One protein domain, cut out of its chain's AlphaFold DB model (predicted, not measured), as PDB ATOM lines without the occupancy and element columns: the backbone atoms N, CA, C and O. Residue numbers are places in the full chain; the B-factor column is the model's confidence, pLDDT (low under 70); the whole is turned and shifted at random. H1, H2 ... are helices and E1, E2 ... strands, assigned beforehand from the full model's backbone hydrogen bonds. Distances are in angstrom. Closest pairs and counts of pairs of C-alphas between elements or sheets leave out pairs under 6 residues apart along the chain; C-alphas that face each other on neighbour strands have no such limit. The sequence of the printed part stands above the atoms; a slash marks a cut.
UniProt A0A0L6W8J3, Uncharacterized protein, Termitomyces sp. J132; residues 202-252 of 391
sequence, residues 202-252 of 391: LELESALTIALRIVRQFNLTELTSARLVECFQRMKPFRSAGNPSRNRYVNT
ATOM      1  N   LEU A 202      36.743  57.769  48.979       68.81
ATOM      2  CA  LEU A 202      37.152  58.733  47.973       68.81
ATOM      3  C   LEU A 202      38.664  58.648  47.800       68.81
ATOM      4  O   LEU A 202      39.419  58.869  48.751       68.81
ATOM      5  N   GLU A 203      39.097  58.376  46.576       77.50
ATOM      6  CA  GLU A 203      40.492  58.532  46.200       77.50
ATOM      7  C   GLU A 203      40.816  60.019  46.026       77.50
ATOM      8  O   GLU A 203      40.241  60.727  45.201       77.50
ATOM      9  N   LEU A 204      41.736  60.504  46.846       75.94
ATOM     10  CA  LEU A 204      42.333  61.818  46.733       75.94
ATOM     11  C   LEU A 204      43.627  61.696  45.939       75.94
ATOM     12  O   LEU A 204      44.508  60.901  46.294       75.94
ATOM     13  N   GLU A 205      43.763  62.550  44.925       80.75
ATOM     14  CA  GLU A 205      45.040  62.788  44.261       80.75
ATOM     15  C   GLU A 205      46.138  63.080  45.295       80.75
ATOM     16  O   GLU A 205      45.909  63.712  46.334       80.75
ATOM     17  N   SER A 206      47.354  62.627  44.997       85.81
ATOM     18  CA  SER A 206      48.500  62.872  45.865       85.81
ATOM     19  C   SER A 206      48.730  64.373  46.111       85.81
ATOM     20  O   SER A 206      48.527  65.218  45.234       85.81
ATOM     21  N   ALA A 207      49.207  64.713  47.313       82.75
ATOM     22  CA  ALA A 207      49.506  66.099  47.676       82.75
ATOM     23  C   ALA A 207      50.558  66.719  46.739       82.75
ATOM     24  O   ALA A 207      50.479  67.906  46.421       82.75
ATOM     25  N   LEU A 208      51.508  65.907  46.261       86.19
ATOM     26  CA  LEU A 208      52.504  66.323  45.282       86.19
ATOM     27  C   LEU A 208      51.872  66.639  43.921       86.19
ATOM     28  O   LEU A 208      52.199  67.667  43.335       86.19
ATOM     29  N   THR A 209      50.949  65.803  43.436       88.38
ATOM     30  CA  THR A 209      50.239  66.029  42.164       88.38
ATOM     31  C   THR A 209      49.484  67.355  42.193       88.38
ATOM     32  O   THR A 209      49.622  68.172  41.282       88.38
ATOM     33  N   ILE A 210      48.745  67.605  43.279       84.06
ATOM     34  CA  ILE A 210      47.987  68.845  43.468       84.06
ATOM     35  C   ILE A 210      48.933  70.052  43.511       84.06
ATOM     36  O   ILE A 210      48.705  71.033  42.802       84.06
ATOM     37  N   ALA A 211      50.019  69.975  44.284       84.44
ATOM     38  CA  ALA A 211      50.992  71.060  44.379       84.44
ATOM     39  C   ALA A 211      51.669  71.355  43.033       84.44
ATOM     40  O   ALA A 211      51.795  72.517  42.663       84.44
ATOM     41  N   LEU A 212      52.044  70.327  42.265       86.94
ATOM     42  CA  LEU A 212      52.625  70.495  40.931       86.94
ATOM     43  C   LEU A 212      51.640  71.132  39.946       86.94
ATOM     44  O   LEU A 212      52.037  71.970  39.137       86.94
ATOM     45  N   ARG A 213      50.352  70.770  40.016       87.31
ATOM     46  CA  ARG A 213      49.299  71.398  39.204       87.31
ATOM     47  C   ARG A 213      49.180  72.890  39.513       87.31
ATOM     48  O   ARG A 213      49.151  73.695  38.588       87.31
ATOM     49  N   ILE A 214      49.193  73.252  40.794       83.00
ATOM     50  CA  ILE A 214      49.149  74.645  41.254       83.00
ATOM     51  C   ILE A 214      50.418  75.408  40.836       83.00
ATOM     52  O   ILE A 214      50.325  76.520  40.322       83.00
ATOM     53  N   VAL A 215      51.600  74.797  40.971       83.25
ATOM     54  CA  VAL A 215      52.883  75.366  40.518       83.25
ATOM     55  C   VAL A 215      52.850  75.708  39.030       83.25
ATOM     56  O   VAL A 215      53.258  76.803  38.650       83.25
ATOM     57  N   ARG A 216      52.316  74.808  38.196       86.12
ATOM     58  CA  ARG A 216      52.144  75.057  36.757       86.12
ATOM     59  C   ARG A 216      51.138  76.169  36.492       86.12
ATOM     60  O   ARG A 216      51.420  77.055  35.700       86.12
ATOM     61  N   GLN A 217      49.993  76.144  37.174       85.50
ATOM     62  CA  GLN A 217      48.941  77.149  37.006       85.50
ATOM     63  C   GLN A 217      49.429  78.568  37.330       85.50
ATOM     64  O   GLN A 217      48.997  79.523  36.690       85.50
ATOM     65  N   PHE A 218      50.328  78.710  38.306       82.69
ATOM     66  CA  PHE A 218      50.866  80.004  38.730       82.69
ATOM     67  C   PHE A 218      52.279  80.299  38.205       82.69
ATOM     68  O   PHE A 218      52.901  81.244  38.681       82.69
ATOM     69  N   ASN A 219      52.781  79.529  37.230       84.75
ATOM     70  CA  ASN A 219      54.112  79.700  36.627       84.75
ATOM     71  C   ASN A 219      55.264  79.778  37.652       84.75
ATOM     72  O   ASN A 219      56.204  80.553  37.497       84.75
ATOM     73  N   LEU A 220      55.212  78.957  38.704       79.88
ATOM     74  CA  LEU A 220      56.203  78.946  39.787       79.88
ATOM     75  C   LEU A 220      57.398  78.037  39.439       79.88
ATOM     76  O   LEU A 220      57.622  77.008  40.077       79.88
ATOM     77  N   THR A 221      58.152  78.391  38.396       77.00
ATOM     78  CA  THR A 221      59.185  77.540  37.761       77.00
ATOM     79  C   THR A 221      60.324  77.090  38.680       77.00
ATOM     80  O   THR A 221      60.981  76.093  38.395       77.00
ATOM     81  N   GLU A 222      60.547  77.780  39.799       74.88
ATOM     82  CA  GLU A 222      61.584  77.455  40.789       74.88
ATOM     83  C   GLU A 222      61.241  76.221  41.648       74.88
ATOM     84  O   GLU A 222      62.111  75.621  42.285       74.88
ATOM     85  N   LEU A 223      59.973  75.796  41.660       75.38
ATOM     86  CA  LEU A 223      59.498  74.683  42.479       75.38
ATOM     87  C   LEU A 223      59.481  73.375  41.706       75.38
ATOM     88  O   LEU A 223      58.480  72.945  41.130       75.38
ATOM     89  N   THR A 224      60.623  72.701  41.760       84.75
ATOM     90  CA  THR A 224      60.748  71.333  41.269       84.75
ATOM     91  C   THR A 224      59.992  70.350  42.169       84.75
ATOM     92  O   THR A 224      59.778  70.579  43.363       84.75
ATOM     93  N   SER A 225      59.640  69.193  41.604       87.56
ATOM     94  CA  SER A 225      59.073  68.065  42.355       87.56
ATOM     95  C   SER A 225      59.919  67.708  43.588       87.56
ATOM     96  O   SER A 225      59.382  67.528  44.680       87.56
ATOM     97  N   ALA A 226      61.252  67.704  43.449       86.88
ATOM     98  CA  ALA A 226      62.176  67.396  44.540       86.88
ATOM     99  C   ALA A 226      62.053  68.390  45.707       86.88
ATOM    100  O   ALA A 226      61.971  67.979  46.866       86.88
ATOM    101  N   ARG A 227      61.960  69.693  45.405       84.25
ATOM    102  CA  ARG A 227      61.812  70.738  46.425       84.25
ATOM    103  C   ARG A 227      60.473  70.640  47.157       84.25
ATOM    104  O   ARG A 227      60.427  70.767  48.377       84.25
ATOM    105  N   LEU A 228      59.391  70.345  46.436       85.38
ATOM    106  CA  LEU A 228      58.075  70.124  47.040       85.38
ATOM    107  C   LEU A 228      58.060  68.902  47.964       85.38
ATOM    108  O   LEU A 228      57.488  68.971  49.050       85.38
ATOM    109  N   VAL A 229      58.705  67.799  47.573       86.88
ATOM    110  CA  VAL A 229      58.840  66.604  48.424       86.88
ATOM    111  C   VAL A 229      59.621  66.916  49.701       86.88
ATOM    112  O   VAL A 229      59.229  66.461  50.774       86.88
ATOM    113  N   GLU A 230      60.673  67.729  49.618       84.31
ATOM    114  CA  GLU A 230      61.427  68.183  50.789       84.31
ATOM    115  C   GLU A 230      60.545  69.016  51.744       84.31
ATOM    116  O   GLU A 230      60.518  68.767  52.953       84.31
ATOM    117  N   CYS A 231      59.754  69.954  51.209       80.69
ATOM    118  CA  CYS A 231      58.772  70.728  51.979       80.69
ATOM    119  C   CYS A 231      57.722  69.813  52.640       80.69
ATOM    120  O   CYS A 231      57.545  69.869  53.858       80.69
ATOM    121  N   PHE A 232      57.112  68.920  51.843       82.81
ATOM    122  CA  PHE A 232      56.602  67.587  52.201       82.81
ATOM    123  C   PHE A 232      57.116  67.064  53.544       82.81
ATOM    124  O   PHE A 232      56.470  67.154  54.589       82.81
ATOM    125  N   GLN A 233      58.310  66.496  53.498       81.81
ATOM    126  CA  GLN A 233      58.925  65.744  54.587       81.81
ATOM    127  C   GLN A 233      59.163  66.586  55.847       81.81
ATOM    128  O   GLN A 233      59.169  66.060  56.961       81.81
ATOM    129  N   ARG A 234      59.295  67.909  55.716       77.44
ATOM    130  CA  ARG A 234      59.423  68.811  56.871       77.44
ATOM    131  C   ARG A 234      58.095  68.998  57.621       77.44
ATOM    132  O   ARG A 234      58.122  69.305  58.821       77.44
ATOM    133  N   MET A 235      56.954  68.754  56.971       70.31
ATOM    134  CA  MET A 235      55.601  68.915  57.515       70.31
ATOM    135  C   MET A 235      55.010  67.616  58.085       70.31
ATOM    136  O   MET A 235      55.226  66.516  57.582       70.31
ATOM    137  N   LYS A 236      54.177  67.721  59.129       60.28
ATOM    138  CA  LYS A 236      53.288  66.615  59.532       60.28
ATOM    139  C   LYS A 236      52.069  66.582  58.589       60.28
ATOM    140  O   LYS A 236      51.564  67.653  58.267       60.28
ATOM    141  N   PRO A 237      51.562  65.405  58.174       61.66
ATOM    142  CA  PRO A 237      51.927  64.052  58.621       61.66
ATOM    143  C   PRO A 237      53.085  63.390  57.845       61.66
ATOM    144  O   PRO A 237      53.464  62.267  58.162       61.66
ATOM    145  N   PHE A 238      53.657  64.048  56.836       70.62
ATOM    146  CA  PHE A 238      54.635  63.438  55.926       70.62
ATOM    147  C   PHE A 238      56.002  63.153  56.572       70.62
ATOM    148  O   PHE A 238      56.678  62.218  56.158       70.62
ATOM    149  N   ARG A 239      56.357  63.863  57.653       66.81
ATOM    150  CA  ARG A 239      57.612  63.690  58.411       66.81
ATOM    151  C   ARG A 239      57.902  62.255  58.875       66.81
ATOM    152  O   ARG A 239      59.065  61.902  59.020       66.81
ATOM    153  N   SER A 240      56.881  61.447  59.169       53.78
ATOM    154  CA  SER A 240      57.058  60.177  59.902       53.78
ATOM    155  C   SER A 240      56.996  58.906  59.052       53.78
ATOM    156  O   SER A 240      57.316  57.856  59.592       53.78
ATOM    157  N   ALA A 241      56.521  58.991  57.800       56.62
ATOM    158  CA  ALA A 241      56.336  57.874  56.844       56.62
ATOM    159  C   ALA A 241      55.416  58.249  55.660       56.62
ATOM    160  O   ALA A 241      55.158  57.426  54.783       56.62
ATOM    161  N   GLY A 242      54.830  59.452  55.643       68.19
ATOM    162  CA  GLY A 242      53.852  59.807  54.619       68.19
ATOM    163  C   GLY A 242      54.530  60.087  53.281       68.19
ATOM    164  O   GLY A 242      55.281  61.051  53.171       68.19
ATOM    165  N   ASN A 243      54.216  59.298  52.254       79.06
ATOM    166  CA  ASN A 243      54.634  59.584  50.884       79.06
ATOM    167  C   ASN A 243      53.704  60.661  50.277       79.06
ATOM    168  O   ASN A 243      52.511  60.387  50.110       79.06
ATOM    169  N   PRO A 244      54.199  61.877  49.962       82.94
ATOM    170  CA  PRO A 244      53.389  62.936  49.355       82.94
ATOM    171  C   PRO A 244      52.925  62.614  47.933       82.94
ATOM    172  O   PRO A 244      51.959  63.224  47.482       82.94
ATOM    173  N   SER A 245      53.558  61.642  47.276       82.69
ATOM    174  CA  SER A 245      53.233  61.159  45.931       82.69
ATOM    175  C   SER A 245      52.200  60.032  45.921       82.69
ATOM    176  O   SER A 245      51.755  59.626  44.853       82.69
ATOM    177  N   ARG A 246      51.814  59.495  47.087       83.62
ATOM    178  CA  ARG A 246      50.807  58.430  47.163       83.62
ATOM    179  C   ARG A 246      49.410  59.044  47.197       83.62
ATOM    180  O   ARG A 246      49.143  59.924  48.022       83.62
ATOM    181  N   ASN A 247      48.523  58.533  46.349       80.31
ATOM    182  CA  ASN A 247      47.092  58.794  46.465       80.31
ATOM    183  C   ASN A 247      46.585  58.322  47.829       80.31
ATOM    184  O   ASN A 247      47.128  57.394  48.441       80.31
ATOM    185  N   ARG A 248      45.565  58.999  48.346       74.50
ATOM    186  CA  ARG A 248      45.003  58.684  49.660       74.50
ATOM    187  C   ARG A 248      43.549  58.335  49.521       74.50
ATOM    188  O   ARG A 248      42.798  59.096  48.937       74.50
ATOM    189  N   TYR A 249      43.149  57.250  50.156       74.56
ATOM    190  CA  TYR A 249      41.743  56.941  50.312       74.56
ATOM    191  C   TYR A 249      41.262  57.563  51.612       74.56
ATOM    192  O   TYR A 249      41.885  57.391  52.665       74.56
ATOM    193  N   VAL A 250      40.188  58.338  51.529       69.69
ATOM    194  CA  VAL A 250      39.520  58.887  52.704       69.69
ATOM    195  C   VAL A 250      38.092  58.403  52.742       69.69
ATOM    196  O   VAL A 250      37.395  58.384  51.730       69.69
ATOM    197  N   ASN A 251      37.655  58.052  53.942       64.69
ATOM    198  CA  ASN A 251      36.269  57.709  54.159       64.69
ATOM    199  C   ASN A 251      35.489  59.005  54.321       64.69
ATOM    200  O   ASN A 251      35.793  59.809  55.210       64.69
ATOM    201  N   THR A 252      34.522  59.222  53.438       64.56
ATOM    202  CA  THR A 252      33.685  60.418  53.489       64.56
ATOM    203  C   THR A 252      32.497  60.161  54.407       64.56
ATOM    204  O   THR A 252      31.859  59.116  54.344       64.56
TER     205      THR A 252
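This is residues 202 to 252 of the 391 residues of an uncharacterized protein of Termitomyces sp. J132 (UniProt A0A0L6W8J3). A small ribbon of two short strands, E1 and E2, sits at one end of the longest axis, and two helices, H1 and H2, meet at a steep tilt over the rest of it. The chain runs out from E1 through H1, turns back into H2, and returns along a long link to E2 beside E1, with the two printed ends near each other. The printed part has 51 residues, with two named helices and two named strands in the order E1, H1, H2, E2; the sheet, E1 - E2, is antiparallel, and the class is mixed, helices and strands. The whole is only just compact, close to loose, with a radius of gyration of the C-alphas of 11.6 A, and only just flat, spanning 34 by 23 by 12 A.

The sheet is made of E1, residues 202 to 204, and E2, residues 248 to 250, which are antiparallel neighbours with 145 degrees between their directions. The C-alphas of Glu 203 and Tyr 249 face each other at 4.6 A. Across the pair, N 204 and O 248 are 2.7 A apart and N 250 and O 202 are 2.9 A apart, both within hydrogen-bond range. A tight link joins E1 to H1, residues 207 to 217. H1 touches H2, residues 225 to 234, and their closest C-alphas, those of Leu 208 and Leu 228, are 7.0 A apart. The two helices run opposite ways at a steep tilt of 48 degrees, 12.2 A from centre to centre. In H1 and H2 every O i to N i+4 pair is within hydrogen-bond range. E1 and H2 are apart, and H1 and E2 are apart.

E1, residues 202 to 204, begins with C-alpha 202 at (37.152, 58.733, 47.973). E2, residues 248 to 250, ends with C-alpha 250 at (39.520, 58.887, 52.704). H1, residues 207 to 217, begins with C-alpha 207 at (49.506, 66.099, 47.676) and measures 15.4 A from first to last C-alpha. H2, residues 225 to 234, measures 14.5 A.

The C-alphas of Glu 222 and Thr 252 are the two farthest apart, at 35.1 A, while those of Leu 202 and Thr 252, the first and last printed, are 6.7 A apart. The printed part has no cut. The link from H1 to H2 is short, with 7 residues, and the link from H2 to E2 is long, with 13 residues, 235 to 247. The mean pLDDT of the printed part is 78.2, and 10 residues are under 70: residue 202, residues 236 to 237, residues 239 to 242 and residues 250 to 252.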